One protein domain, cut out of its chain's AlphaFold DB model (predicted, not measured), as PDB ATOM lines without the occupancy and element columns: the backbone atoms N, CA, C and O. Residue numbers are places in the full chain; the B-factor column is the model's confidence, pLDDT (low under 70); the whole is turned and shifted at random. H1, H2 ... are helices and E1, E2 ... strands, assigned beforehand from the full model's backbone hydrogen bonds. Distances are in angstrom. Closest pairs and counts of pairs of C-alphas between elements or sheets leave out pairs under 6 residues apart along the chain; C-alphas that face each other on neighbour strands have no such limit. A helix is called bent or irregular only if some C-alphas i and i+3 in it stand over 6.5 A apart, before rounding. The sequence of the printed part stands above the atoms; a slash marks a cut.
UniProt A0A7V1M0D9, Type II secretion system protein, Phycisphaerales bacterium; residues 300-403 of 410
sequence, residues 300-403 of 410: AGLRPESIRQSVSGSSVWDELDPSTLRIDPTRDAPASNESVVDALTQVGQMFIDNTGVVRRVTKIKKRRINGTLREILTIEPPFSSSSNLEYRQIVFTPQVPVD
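AT A GLANCE: This is residues 300 to 403 of the 410 residues of the protein "Type II secretion system protein" of Phycisphaerales bacterium (UniProt A0A7V1M0D9). One antiparallel sheet of five strands is curled like part of a barrel, open between its edge strands E1 and E5, with the long bent hairpin E3 and E4 as its largest piece. The short helix H1 is on this sheet, and long stretches without a named element lie before E1 and between E1 and H1. The printed part has 104 residues, with named elements in the order E1, H1, E2, E3, E4, E5; under half of the residues are in them, and the class is mostly strand. Across the sheet the order is E1, E4, E3, E2, E5. The whole is compact, with a radius of gyration of the C-alphas of 12.8 A and spans of 38 by 32 by 27 A.

IN THESE COORDINATES: The longest strands are E3, residues 358 to 369, 26.7 A from first to last C-alpha, and E4, residues 372 to 383, 24.4 A. E2 is residues 350 to 353, 10.2 A, and E5 is residues 393 to 396, 10.1 A, ending with C-alpha 396 at (283.528, 481.845, 341.110). E1 is residues 317 to 320, 8.4 A, beginning with C-alpha 317 at (295.956, 468.798, 347.344). H1 is residues 337 to 344, 10.6 A.

HOW THE PARTS SIT: The sheet is strongly twisted, and its curl is 98 degrees from edge to edge. E3 and E4 form a hairpin at 152 degrees, with N 365 and O 376 2.8 A apart, within hydrogen-bond range. E3 bends by 79 degrees at residue 366, and E4 by 108 degrees at residue 380. The pairing of E3 is staggered: residues 358 to 360 pair with E2 and residues 360 to 369 with E4. In the hairpin E2 and E3, N 359 and O 351 are 2.8 A apart. E2, E3 and E4 make a meander, each strand the antiparallel neighbour of the one before. With E5 they make a Greek key, the fourth strand being the antiparallel neighbour of the first; N 395 and O 352 are 2.8 A apart. At the other edge, E1 is antiparallel to E4 at 135 degrees, with N 320 and O 377 2.8 A apart. E1 and E5 are apart. Residues 307 to 308 form a short antiparallel pairing with residues 319 to 320 of E1. H1 is on the sheet, with 10 pairs of C-alphas within 10 A, made by its residues 340 to 344; its closest C-alphas to E5 are those of Leu 344 and Phe 396, 7.8 A apart. In H1 every O i to N i+4 pair is within hydrogen-bond range.

THE WHOLE: The two C-alphas farthest apart, those of Gly 313 and Ala 333, are 37.8 A apart. The printed part has no cut. The link from E1 to H1, 16 residues, is long. The mean pLDDT of the printed part is 92.9, and residues 329 to 333 are under 70.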
ATOM      1  N   ALA A 300     280.283 478.879 346.838       94.56
ATOM      2  CA  ALA A 300     280.026 477.482 347.126       94.56
ATOM      3  C   ALA A 300     280.820 477.070 348.362       94.56
ATOM      4  O   ALA A 300     282.022 477.323 348.475       94.56
ATOM      5  N   GLY A 301     280.138 476.432 349.307       93.50
ATOM      6  CA  GLY A 301     280.748 475.847 350.488       93.50
ATOM      7  C   GLY A 301     281.510 474.570 350.147       93.50
ATOM      8  O   GLY A 301     281.000 473.706 349.433       93.50
ATOM      9  N   LEU A 302     282.710 474.423 350.694       93.44
ATOM     10  CA  LEU A 302     283.512 473.209 350.563       93.44
ATOM     11  C   LEU A 302     283.162 472.201 351.665       93.44
ATOM     12  O   LEU A 302     282.886 472.566 352.812       93.44
ATOM     13  N   ARG A 303     283.191 470.915 351.315       93.88
ATOM     14  CA  ARG A 303     283.070 469.789 352.249       93.88
ATOM     15  C   ARG A 303     284.422 469.084 352.407       93.88
ATOM     16  O   ARG A 303     285.287 469.260 351.548       93.88
ATOM     17  N   PRO A 304     284.623 468.269 353.460       90.12
ATOM     18  CA  PRO A 304     285.862 467.504 353.633       90.12
ATOM     19  C   PRO A 304     286.247 466.674 352.398       90.12
ATOM     20  O   PRO A 304     287.417 466.558 352.058       90.12
ATOM     21  N   GLU A 305     285.259 466.126 351.692       93.94
ATOM     22  CA  GLU A 305     285.449 465.304 350.496       93.94
ATOM     23  C   GLU A 305     285.647 466.095 349.188       93.94
ATOM     24  O   GLU A 305     285.895 465.481 348.141       93.94
ATOM     25  N   SER A 306     285.525 467.429 349.238       95.19
ATOM     26  CA  SER A 306     285.682 468.304 348.073       95.19
ATOM     27  C   SER A 306     287.128 468.416 347.632       95.19
ATOM     28  O   SER A 306     287.377 468.454 346.433       95.19
ATOM     29  N   ILE A 307     288.080 468.437 348.565       95.38
ATOM     30  CA  ILE A 307     289.505 468.598 348.266       95.38
ATOM     31  C   ILE A 307     290.200 467.237 348.326       95.38
ATOM     32  O   ILE A 307     290.055 466.485 349.290       95.38
ATOM     33  N   ARG A 308     290.959 466.905 347.284       95.25
ATOM     34  CA  ARG A 308     291.593 465.596 347.095       95.25
ATOM     35  C   ARG A 308     293.029 465.739 346.603       95.25
ATOM     36  O   ARG A 308     293.455 466.801 346.158       95.25
ATOM     37  N   GLN A 309     293.760 464.635 346.686       95.31
ATOM     38  CA  GLN A 309     295.115 464.506 346.157       95.31
ATOM     39  C   GLN A 309     295.067 463.740 344.840       95.31
ATOM     40  O   GLN A 309     294.404 462.699 344.755       95.31
ATOM     41  N   SER A 310     295.808 464.198 343.835       93.12
ATOM     42  CA  SER A 310     295.981 463.440 342.595       93.12
ATOM     43  C   SER A 310     296.749 462.136 342.780       93.12
ATOM     44  O   SER A 310     296.493 461.172 342.054       93.12
ATOM     45  N   VAL A 311     297.645 462.091 343.769       93.75
ATOM     46  CA  VAL A 311     298.420 460.914 344.164       93.75
ATOM     47  C   VAL A 311     298.171 460.645 345.644       93.75
ATOM     48  O   VAL A 311     298.449 461.493 346.487       93.75
ATOM     49  N   SER A 312     297.639 459.464 345.962       93.25
ATOM     50  CA  SER A 312     297.345 459.065 347.344       93.25
ATOM     51  C   SER A 312     298.609 459.093 348.205       93.25
ATOM     52  O   SER A 312     299.599 458.454 347.855       93.25
ATOM     53  N   GLY A 313     298.566 459.798 349.337       92.44
ATOM     54  CA  GLY A 313     299.703 459.937 350.254       92.44
ATOM     55  C   GLY A 313     300.663 461.075 349.898       92.44
ATOM     56  O   GLY A 313     301.657 461.266 350.592       92.44
ATOM     57  N   SER A 314     300.372 461.845 348.845       94.44
ATOM     58  CA  SER A 314     301.076 463.095 348.549       94.44
ATOM     59  C   SER A 314     300.788 464.152 349.624       94.44
ATOM     60  O   SER A 314     299.845 464.025 350.393       94.44
ATOM     61  N   SER A 315     301.567 465.230 349.692       92.69
ATOM     62  CA  SER A 315     301.187 466.448 350.429       92.69
ATOM     63  C   SER A 315     300.445 467.461 349.546       92.69
ATOM     64  O   SER A 315     300.007 468.501 350.029       92.69
ATOM     65  N   VAL A 316     300.302 467.162 348.253       94.12
ATOM     66  CA  VAL A 316     299.720 468.056 347.251       94.12
ATOM     67  C   VAL A 316     298.218 467.801 347.126       94.12
ATOM     68  O   VAL A 316     297.796 466.718 346.720       94.12
ATOM     69  N   TRP A 317     297.417 468.817 347.446       95.44
ATOM     70  CA  TRP A 317     295.956 468.798 347.344       95.44
ATOM     71  C   TRP A 317     295.495 469.575 346.104       95.44
ATOM     72  O   TRP A 317     295.002 470.698 346.182       95.44
ATOM     73  N   ASP A 318     295.737 468.995 344.934       96.69
ATOM     74  CA  ASP A 318     295.529 469.592 343.609       96.69
ATOM     75  C   ASP A 318     294.220 469.173 342.931       96.69
ATOM     76  O   ASP A 318     294.010 469.509 341.766       96.69
ATOM     77  N   GLU A 319     293.344 468.431 343.610       96.75
ATOM     78  CA  GLU A 319     292.074 467.977 343.044       96.75
ATOM     79  C   GLU A 319     290.860 468.554 343.789       96.75
ATOM     80  O   GLU A 319     290.817 468.568 345.018       96.75
ATOM     81  N   LEU A 320     289.851 468.994 343.032       96.56
ATOM     82  CA  LEU A 320     288.563 469.487 343.524       96.56
ATOM     83  C   LEU A 320     287.420 468.642 342.930       96.56
ATOM     84  O   LEU A 320     287.340 468.476 341.713       96.56
ATOM     85  N   ASP A 321     286.536 468.113 343.777       96.19
ATOM     86  CA  ASP A 321     285.299 467.418 343.387       96.19
ATOM     87  C   ASP A 321     284.099 468.389 343.462       96.19
ATOM     88  O   ASP A 321     283.518 468.558 344.543       96.19
ATOM     89  N   PRO A 322     283.695 469.023 342.343       91.19
ATOM     90  CA  PRO A 322     282.623 470.015 342.329       91.19
ATOM     91  C   PRO A 322     281.264 469.416 342.718       91.19
ATOM     92  O   PRO A 322     280.414 470.123 343.249       91.19
ATOM     93  N   SER A 323     281.062 468.105 342.538       90.12
ATOM     94  CA  SER A 323     279.791 467.440 342.866       90.12
ATOM     95  C   SER A 323     279.495 467.384 344.368       90.12
ATOM     96  O   SER A 323     278.369 467.107 344.777       90.12
ATOM     97  N   THR A 324     280.511 467.632 345.194       91.38
ATOM     98  CA  THR A 324     280.409 467.611 346.660       91.38
ATOM     99  C   THR A 324     280.212 468.995 347.265       91.38
ATOM    100  O   THR A 324     280.074 469.116 348.482       91.38
ATOM    101  N   LEU A 325     280.207 470.045 346.443       89.94
ATOM    102  CA  LEU A 325     280.047 471.409 346.921       89.94
ATOM    103  C   LEU A 325     278.671 471.611 347.561       89.94
ATOM    104  O   LEU A 325     277.674 470.986 347.200       89.94
ATOM    105  N   ARG A 326     278.619 472.484 348.564       88.81
ATOM    106  CA  ARG A 326     277.378 472.910 349.209       88.81
ATOM    107  C   ARG A 326     277.021 474.305 348.722       88.81
ATOM    108  O   ARG A 326     277.651 475.270 349.135       88.81
ATOM    109  N   ILE A 327     275.978 474.404 347.918       85.81
ATOM    110  CA  ILE A 327     275.378 475.685 347.544       85.81
ATOM    111  C   ILE A 327     274.422 476.072 348.666       85.81
ATOM    112  O   ILE A 327     273.642 475.227 349.114       85.81
ATOM    113  N   ASP A 328     274.524 477.295 349.177       76.50
ATOM    114  CA  ASP A 328     273.591 477.790 350.182       76.50
ATOM    115  C   ASP A 328     272.427 478.478 349.460       76.50
ATOM    116  O   ASP A 328     272.590 479.618 349.053       76.50
ATOM    117  N   PRO A 329     271.248 477.850 349.305       65.94
ATOM    118  CA  PRO A 329     270.151 478.436 348.532       65.94
ATOM    119  C   PRO A 329     269.582 479.725 349.149       65.94
ATOM    120  O   PRO A 329     268.771 480.397 348.517       65.94
ATOM    121  N   THR A 330     269.938 480.039 350.403       62.25
ATOM    122  CA  THR A 330     269.456 481.236 351.108       62.25
ATOM    123  C   THR A 330     270.363 482.446 350.913       62.25
ATOM    124  O   THR A 330     269.865 483.569 350.909       62.25
ATOM    125  N   ARG A 331     271.669 482.217 350.719       62.16
ATOM    126  CA  ARG A 331     272.672 483.245 350.382       62.16
ATOM    127  C   ARG A 331     272.884 483.328 348.871       62.16
ATOM    128  O   ARG A 331     272.799 484.384 348.253       62.16
ATOM    129  N   ASP A 332     273.075 482.175 348.252       58.12
ATOM    130  CA  ASP A 332     273.226 482.008 346.820       58.12
ATOM    131  C   ASP A 332     271.834 481.792 346.218       58.12
ATOM    132  O   ASP A 332     271.213 480.740 346.358       58.12
ATOM    133  N   ALA A 333     271.316 482.833 345.574       63.44
ATOM    134  CA  ALA A 333     270.102 482.793 344.756       63.44
ATOM    135  C   ALA A 333     269.972 481.504 343.924       63.44
ATOM    136  O   ALA A 333     270.996 480.927 343.565       63.44
ATOM    137  N   PRO A 334     268.741 481.065 343.586       78.69
ATOM    138  CA  PRO A 334     268.460 479.701 343.144       78.69
ATOM    139  C   PRO A 334     269.441 479.278 342.054       78.69
ATOM    140  O   PRO A 334     269.398 479.793 340.941       78.69
ATOM    141  N   ALA A 335     270.368 478.393 342.405       82.44
ATOM    142  CA  ALA A 335     271.335 477.795 341.502       82.44
ATOM    143  C   ALA A 335     271.222 476.289 341.682       82.44
ATOM    144  O   ALA A 335     271.263 475.780 342.808       82.44
ATOM    145  N   SER A 336     271.027 475.569 340.581       90.12
ATOM    146  CA  SER A 336     270.995 474.115 340.655       90.12
ATOM    147  C   SER A 336     272.413 473.587 340.867       90.12
ATOM    148  O   SER A 336     273.390 474.144 340.362       90.12
ATOM    149  N   ASN A 337     272.536 472.492 341.620       89.50
ATOM    150  CA  ASN A 337     273.838 471.865 341.832       89.50
ATOM    151  C   ASN A 337     274.476 471.408 340.515       89.50
ATOM    152  O   ASN A 337     275.683 471.521 340.355       89.50
ATOM    153  N   GLU A 338     273.659 470.947 339.569       93.06
ATOM    154  CA  GLU A 338     274.100 470.577 338.225       93.06
ATOM    155  C   GLU A 338     274.707 471.773 337.481       93.06
ATOM    156  O   GLU A 338     275.868 471.705 337.092       93.06
ATOM    157  N   SER A 339     274.009 472.912 337.402       93.94
ATOM    158  CA  SER A 339     274.550 474.096 336.721       93.94
ATOM    159  C   SER A 339     275.798 474.663 337.404       93.94
ATOM    160  O   SER A 339     276.682 475.183 336.726       93.94
ATOM    161  N   VAL A 340     275.919 474.568 338.735       93.38
ATOM    162  CA  VAL A 340     277.155 474.948 339.448       93.38
ATOM    163  C   VAL A 340     278.310 474.018 339.094       93.38
ATOM    164  O   VAL A 340     279.420 474.494 338.845       93.38
ATOM    165  N   VAL A 341     278.060 472.707 339.049       94.06
ATOM    166  CA  VAL A 341     279.056 471.724 338.608       94.06
ATOM    167  C   VAL A 341     279.474 472.012 337.168       94.06
ATOM    168  O   VAL A 341     280.673 472.075 336.909       94.06
ATOM    169  N   ASP A 342     278.534 472.278 336.263       95.44
ATOM    170  CA  ASP A 342     278.814 472.600 334.859       95.44
ATOM    171  C   ASP A 342     279.599 473.913 334.702       95.44
ATOM    172  O   ASP A 342     280.534 474.008 333.901       95.44
ATOM    173  N   ALA A 343     279.264 474.938 335.490       95.25
ATOM    174  CA  ALA A 343     279.984 476.208 335.503       95.25
ATOM    175  C   ALA A 343     281.434 476.038 335.988       95.25
ATOM    176  O   ALA A 343     282.357 476.624 335.422       95.25
ATOM    177  N   LEU A 344     281.649 475.216 337.020       95.19
ATOM    178  CA  LEU A 344     282.982 474.946 337.559       95.19
ATOM    179  C   LEU A 344     283.806 473.981 336.700       95.19
ATOM    180  O   LEU A 344     285.034 474.081 336.671       95.19
ATOM    181  N   THR A 345     283.152 473.071 335.977       95.75
ATOM    182  CA  THR A 345     283.794 472.014 335.184       95.75
ATOM    183  C   THR A 345     284.191 472.507 333.793       95.75
ATOM    184  O   THR A 345     283.911 471.901 332.762       95.75
ATOM    185  N   GLN A 346     284.897 473.636 333.759       95.88
ATOM    186  CA  GLN A 346     285.436 474.230 332.542       95.88
ATOM    187  C   GLN A 346     286.942 474.435 332.694       95.88
ATOM    188  O   GLN A 346     287.421 475.022 333.662       95.88
ATOM    189  N   VAL A 347     287.725 473.955 331.724       96.06
ATOM    190  CA  VAL A 347     289.174 474.209 331.718       96.06
ATOM    191  C   VAL A 347     289.417 475.708 331.566       96.06
ATOM    192  O   VAL A 347     288.893 476.347 330.655       96.06
ATOM    193  N   GLY A 348     290.246 476.258 332.448       96.06
ATOM    194  CA  GLY A 348     290.508 477.688 332.549       96.06
ATOM    195  C   GLY A 348     289.571 478.426 333.501       96.06
ATOM    196  O   GLY A 348     289.854 479.590 333.777       96.06
ATOM    197  N   GLN A 349     288.527 477.773 334.034       97.69
ATOM    198  CA  GLN A 349     287.706 478.341 335.103       97.69
ATOM    199  C   GLN A 349     288.597 478.766 336.265       97.69
ATOM    200  O   GLN A 349     289.526 478.044 336.636       97.69
ATOM    201  N   MET A 350     288.310 479.931 336.838       98.12
ATOM    202  CA  MET A 350     289.010 480.422 338.018       98.12
ATOM    203  C   MET A 350     288.030 480.669 339.150       98.12
ATOM    204  O   MET A 350     286.866 481.006 338.928       98.12
ATOM    205  N   PHE A 351     288.526 480.503 340.363       98.12
ATOM    206  CA  PHE A 351     287.799 480.784 341.583       98.12
ATOM    207  C   PHE A 351     288.769 481.285 342.645       98.12
ATOM    208  O   PHE A 351     289.980 481.092 342.545       98.12
ATOM    209  N   ILE A 352     288.233 481.932 343.665       98.19
ATOM    210  CA  ILE A 352     288.983 482.384 344.828       98.19
ATOM    211  C   ILE A 352     288.482 481.652 346.061       98.19
ATOM    212  O   ILE A 352     287.278 481.481 346.229       98.19
ATOM    213  N   ASP A 353     289.386 481.197 346.917       97.38
ATOM    214  CA  ASP A 353     289.010 480.591 348.194       97.38
ATOM    215  C   ASP A 353     288.921 481.631 349.328       97.38
ATOM    216  O   ASP A 353     289.299 482.797 349.192       97.38
ATOM    217  N   ASN A 354     288.435 481.219 350.497       95.69
ATOM    218  CA  ASN A 354     288.403 482.068 351.690       95.69
ATOM    219  C   ASN A 354     289.792 482.332 352.313       95.69
ATOM    220  O   ASN A 354     289.862 482.864 353.419       95.69
ATOM    221  N   THR A 355     290.899 481.965 351.672       96.31
ATOM    222  CA  THR A 355     292.245 482.441 352.039       96.31
ATOM    223  C   THR A 355     292.693 483.588 351.131       96.31
ATOM    224  O   THR A 355     293.628 484.309 351.463       96.31
ATOM    225  N   GLY A 356     291.944 483.856 350.057       97.00
ATOM    226  CA  GLY A 356     292.256 484.887 349.074       97.00
ATOM    227  C   GLY A 356     293.180 484.386 347.970       97.00
ATOM    228  O   GLY A 356     293.699 485.194 347.206       97.00
ATOM    229  N   VAL A 357     293.395 483.069 347.872       97.75
ATOM    230  CA  VAL A 357     294.190 482.473 346.799       97.75
ATOM    231  C   VAL A 357     293.288 482.232 345.592       97.75
ATOM    232  O   VAL A 357     292.258 481.562 345.689       97.75
ATOM    233  N   VAL A 358     293.688 482.784 344.447       97.94
ATOM    234  CA  VAL A 358     293.050 482.521 343.152       97.94
ATOM    235  C   VAL A 358     293.569 481.199 342.612       97.94
ATOM    236  O   VAL A 358     294.778 480.995 342.529       97.94
ATOM    237  N   ARG A 359     292.655 480.316 342.221       98.25
ATOM    238  CA  ARG A 359     292.943 478.986 341.680       98.25
ATOM    239  C   ARG A 359     292.297 478.827 340.318       98.25
ATOM    240  O   ARG A 359     291.214 479.352 340.072       98.25
ATOM    241  N   ARG A 360     292.960 478.087 339.436       97.88
ATOM    242  CA  ARG A 360     292.545 477.828 338.058       97.88
ATOM    243  C   ARG A 360     292.385 476.336 337.824       97.88
ATOM    244  O   ARG A 360     293.272 475.564 338.165       97.88
ATOM    245  N   VAL A 361     291.302 475.938 337.168       97.81
ATOM    246  CA  VAL A 361     291.091 474.575 336.674       97.81
ATOM    247  C   VAL A 361     291.979 474.340 335.453       97.81
ATOM    248  O   VAL A 361     291.790 474.959 334.405       97.81
ATOM    249  N   THR A 362     292.948 473.438 335.565       97.25
ATOM    250  CA  THR A 362     293.907 473.125 334.493       97.25
ATOM    251  C   THR A 362     293.509 471.885 333.702       97.25
ATOM    252  O   THR A 362     293.792 471.790 332.507       97.25
ATOM    253  N   LYS A 363     292.825 470.932 334.342       97.31
ATOM    254  CA  LYS A 363     292.427 469.663 333.725       97.31
ATOM    255  C   LYS A 363     291.154 469.118 334.361       97.31
ATOM    256  O   LYS A 363     290.925 469.301 335.549       97.31
ATOM    257  N   ILE A 364     290.368 468.385 333.577       97.56
ATOM    258  CA  ILE A 364     289.202 467.631 334.048       97.56
ATOM    259  C   ILE A 364     289.529 466.140 333.904       97.56
ATOM    260  O   ILE A 364     289.958 465.687 332.840       97.56
ATOM    261  N   LYS A 365     289.380 465.372 334.984       96.94
ATOM    262  CA  LYS A 365     289.609 463.922 335.035       96.94
ATOM    263  C   LYS A 365     288.291 463.219 335.329       96.94
ATOM    264  O   LYS A 365     287.543 463.659 336.189       96.94
ATOM    265  N   LYS A 366     288.034 462.077 334.694       96.69
ATOM    266  CA  LYS A 366     286.914 461.204 335.069       96.69
ATOM    267  C   LYS A 366     287.424 460.118 336.012       96.69
ATOM    268  O   LYS A 366     288.319 459.363 335.638       96.69
ATOM    269  N   ARG A 367     286.893 460.044 337.236       95.12
ATOM    270  CA  ARG A 367     287.281 459.043 338.248       95.12
ATOM    271  C   ARG A 367     286.040 458.368 338.819       95.12
ATOM    272  O   ARG A 367     285.045 459.026 339.100       95.12
ATOM    273  N   ARG A 368     286.098 457.048 339.007       95.31
ATOM    274  CA  ARG A 368     285.035 456.307 339.692       95.31
ATOM    275  C   ARG A 368     285.229 456.443 341.205       95.31
ATOM    276  O   ARG A 368     286.241 455.992 341.730       95.31
ATOM    277  N   ILE A 369     284.279 457.073 341.891       92.44
ATOM    278  CA  ILE A 369     284.273 457.266 343.348       92.44
ATOM    279  C   ILE A 369     282.990 456.634 343.873       92.44
ATOM    280  O   ILE A 369     281.902 457.016 343.451       92.44
ATOM    281  N   ASN A 370     283.118 455.641 344.757       93.38
ATOM    282  CA  ASN A 370     281.987 454.868 345.286       93.38
ATOM    283  C   ASN A 370     281.076 454.302 344.174       93.38
ATOM    284  O   ASN A 370     279.857 454.340 344.272       93.38
ATOM    285  N   GLY A 371     281.671 453.824 343.074       93.94
ATOM    286  CA  GLY A 371     280.940 453.256 341.932       93.94
ATOM    287  C   GLY A 371     280.438 454.272 340.895       93.94
ATOM    288  O   GLY A 371     280.266 453.899 339.734       93.94
ATOM    289  N   THR A 372     280.307 455.553 341.247       95.00
ATOM    290  CA  THR A 372     279.843 456.616 340.337       95.00
ATOM    291  C   THR A 372     281.009 457.263 339.595       95.00
ATOM    292  O   THR A 372     282.015 457.623 340.207       95.00
ATOM    293  N   LEU A 373     280.892 457.428 338.274       95.00
ATOM    294  CA  LEU A 373     281.856 458.202 337.488       95.00
ATOM    295  C   LEU A 373     281.644 459.693 337.766       95.00
ATOM    296  O   LEU A 373     280.556 460.205 337.528       95.00
ATOM    297  N   ARG A 374     282.670 460.370 338.279       95.00
ATOM    298  CA  ARG A 374     282.643 461.800 338.602       95.00
ATOM    299  C   ARG A 374     283.722 462.549 337.844       95.00
ATOM    300  O   ARG A 374     284.776 461.983 337.540       95.00
ATOM    301  N   GLU A 375     283.459 463.819 337.577       96.06
ATOM    302  CA  GLU A 375     284.435 464.752 337.025       96.06
ATOM    303  C   GLU A 375     285.184 465.426 338.176       96.06
ATOM    304  O   GLU A 375     284.587 466.026 339.062       96.06
ATOM    305  N   ILE A 376     286.501 465.249 338.195       97.25
ATOM    306  CA  ILE A 376     287.421 465.774 339.200       97.25
ATOM    307  C   ILE A 376     288.309 466.803 338.521       97.25
ATOM    308  O   ILE A 376     288.940 466.524 337.498       97.25
ATOM    309  N   LEU A 377     288.361 467.994 339.097       97.69
ATOM    310  CA  LEU A 377     289.090 469.130 338.560       97.69
ATOM    311  C   LEU A 377     290.506 469.105 339.121       97.69
ATOM    312  O   LEU A 377     290.678 469.057 340.331       97.69
ATOM    313  N   THR A 378     291.521 469.139 338.267       97.69
ATOM    314  CA  THR A 378     292.883 469.480 338.688       97.69
ATOM    315  C   THR A 378     293.017 470.991 338.697       97.69
ATOM    316  O   THR A 378     292.622 471.643 337.726       97.69
ATOM    317  N   ILE A 379     293.549 471.538 339.783       98.00
ATOM    318  CA  ILE A 379     293.616 472.976 340.023       98.00
ATOM    319  C   ILE A 379     295.044 473.447 340.298       98.00
ATOM    320  O   ILE A 379     295.881 472.693 340.787       98.00
ATOM    321  N   GLU A 380     295.305 474.716 340.007       97.75
ATOM    322  CA  GLU A 380     296.587 475.370 340.259       97.75
ATOM    323  C   GLU A 380     296.379 476.807 340.777       97.75
ATOM    324  O   GLU A 380     295.588 477.542 340.179       97.75
ATOM    325  N   PRO A 381     297.059 477.235 341.859       98.06
ATOM    326  CA  PRO A 381     297.902 476.422 342.740       98.06
ATOM    327  C   PRO A 381     297.082 475.369 343.517       98.06
ATOM    328  O   PRO A 381     295.860 475.515 343.642       98.06
ATOM    329  N   PRO A 382     297.724 474.314 344.059       97.50
ATOM    330  CA  PRO A 382     297.064 473.326 344.913       97.50
ATOM    331  C   PRO A 382     296.696 473.917 346.278       97.50
ATOM    332  O   PRO A 382     297.307 474.891 346.735       97.50
ATOM    333  N   PHE A 383     295.698 473.343 346.947       96.88
ATOM    334  CA  PHE A 383     295.405 473.665 348.342       96.88
ATOM    335  C   PHE A 383     296.570 473.224 349.250       96.88
ATOM    336  O   PHE A 383     297.271 472.252 348.959       96.88
ATOM    337  N   SER A 384     296.781 473.934 350.360       95.75
ATOM    338  CA  SER A 384     297.770 473.554 351.389       95.75
ATOM    339  C   SER A 384     297.339 472.306 352.174       95.75
ATOM    340  O   SER A 384     298.181 471.565 352.677       95.75
ATOM    341  N   SER A 385     296.029 472.073 352.286       94.44
ATOM    342  CA  SER A 385     295.414 470.991 353.052       94.44
ATOM    343  C   SER A 385     294.027 470.644 352.488       94.44
ATOM    344  O   SER A 385     293.474 471.383 351.675       94.44
ATOM    345  N   SER A 386     293.430 469.537 352.937       91.69
ATOM    346  CA  SER A 386     292.003 469.223 352.719       91.69
ATOM    347  C   SER A 386     291.092 469.708 353.843       91.69
ATOM    348  O   SER A 386     289.905 469.378 353.869       91.69
ATOM    349  N   SER A 387     291.630 470.461 354.804       93.06
ATOM    350  CA  SER A 387     290.864 470.884 355.967       93.06
ATOM    351  C   SER A 387     289.749 471.828 355.537       93.06
ATOM    352  O   SER A 387     289.997 472.962 355.132       93.06
ATOM    353  N   ASN A 388     288.499 471.395 355.692       86.12
ATOM    354  CA  ASN A 388     287.342 472.255 355.456       86.12
ATOM    355  C   ASN A 388     287.191 473.355 356.525       86.12
ATOM    356  O   ASN A 388     286.342 474.231 356.388       86.12
ATOM    357  N   LEU A 389     287.991 473.316 357.598       87.56
ATOM    358  CA  LEU A 389     288.109 474.418 358.552       87.56
ATOM    359  C   LEU A 389     288.946 475.561 357.970       87.56
ATOM    360  O   LEU A 389     288.644 476.727 358.220       87.56
ATOM    361  N   GLU A 390     289.970 475.219 357.182       90.69
ATOM    362  CA  GLU A 390     290.817 476.172 356.462       90.69
ATOM    363  C   GLU A 390     290.113 476.656 355.189       90.69
ATOM    364  O   GLU A 390     289.998 477.862 354.970       90.69
ATOM    365  N   TYR A 391     289.555 475.726 354.408       94.31
ATOM    366  CA  TYR A 391     288.885 475.987 353.136       94.31
ATOM    367  C   TYR A 391     287.382 475.732 353.243       94.31
ATOM    368  O   TYR A 391     286.906 474.606 353.130       94.31
ATOM    369  N   ARG A 392     286.624 476.801 353.470       93.56
ATOM    370  CA  ARG A 392     285.180 476.773 353.747       93.56
ATOM    371  C   ARG A 392     284.340 477.191 352.559       93.56
ATOM    372  O   ARG A 392     283.216 476.724 352.420       93.56
ATOM    373  N   GLN A 393     284.864 478.104 351.754       95.06
ATOM    374  CA  GLN A 393     284.132 478.761 350.683       95.06
ATOM    375  C   GLN A 393     285.069 478.967 349.501       95.06
ATOM    376  O   GLN A 393     286.212 479.390 349.676       95.06
ATOM    377  N   ILE A 394     284.552 478.702 348.309       97.06
ATOM    378  CA  ILE A 394     285.093 479.217 347.057       97.06
ATOM    379  C   ILE A 394     284.087 480.185 346.444       97.06
ATOM    380  O   ILE A 394     282.882 480.035 346.645       97.06
ATOM    381  N   VAL A 395     284.577 481.164 345.694       97.19
ATOM    382  CA  VAL A 395     283.755 482.072 344.901       97.19
ATOM    383  C   VAL A 395     284.221 482.057 343.459       97.19
ATOM    384  O   VAL A 395     285.413 482.160 343.175       97.19
ATOM    385  N   PHE A 396     283.275 481.930 342.542       97.75
ATOM    386  CA  PHE A 396     283.528 481.845 341.110       97.75
ATOM    387  C   PHE A 396     282.441 482.594 340.343       97.75
ATOM    388  O   PHE A 396     281.482 483.092 340.926       97.75
ATOM    389  N   THR A 397     282.576 482.682 339.023       97.19
ATOM    390  CA  THR A 397     281.535 483.251 338.160       97.19
ATOM    391  C   THR A 397     280.997 482.193 337.199       97.19
ATOM    392  O   THR A 397     281.777 481.349 336.757       97.19
ATOM    393  N   PRO A 398     279.702 482.234 336.830       96.50
ATOM    394  CA  PRO A 398     279.100 481.268 335.899       96.50
ATOM    395  C   PRO A 398     279.820 481.168 334.546       96.50
ATOM    396  O   PRO A 398     279.864 480.116 333.917       96.50
ATOM    397  N   GLN A 399     280.390 482.283 334.091       96.38
ATOM    398  CA  GLN A 399     281.264 482.349 332.927       96.38
ATOM    399  C   GLN A 399     282.730 482.275 333.358       96.38
ATOM    400  O   GLN A 399     283.094 482.901 334.356       96.38
ATOM    401  N   VAL A 400     283.571 481.621 332.547       97.19
ATOM    402  CA  VAL A 400     285.029 481.599 332.739       97.19
ATOM    403  C   VAL A 400     285.572 483.027 332.769       97.19
ATOM    404  O   VAL A 400     285.528 483.715 331.737       97.19
ATOM    405  N   PRO A 401     286.066 483.505 333.927       97.50
ATOM    406  CA  PRO A 401     286.667 484.822 334.002       97.50
ATOM    407  C   PRO A 401     287.958 484.825 333.186       97.50
ATOM    408  O   PRO A 401     288.603 483.800 332.966       97.50
ATOM    409  N   VAL A 402     288.333 486.002 332.707       96.69
ATOM    410  CA  VAL A 402     289.607 486.191 332.016       96.69
ATOM    411  C   VAL A 402     290.740 486.315 333.018       96.69
ATOM    412  O   VAL A 402     291.834 485.817 332.760       96.69
ATOM    413  N   ASP A 403     290.454 486.942 334.157       97.25
ATOM    414  CA  ASP A 403     291.366 487.074 335.282       97.25
ATOM    415  C   ASP A 403     290.580 487.302 336.584       97.25
ATOM    416  O   ASP A 403     289.433 487.770 336.555       97.25
TER     417      ASP A 403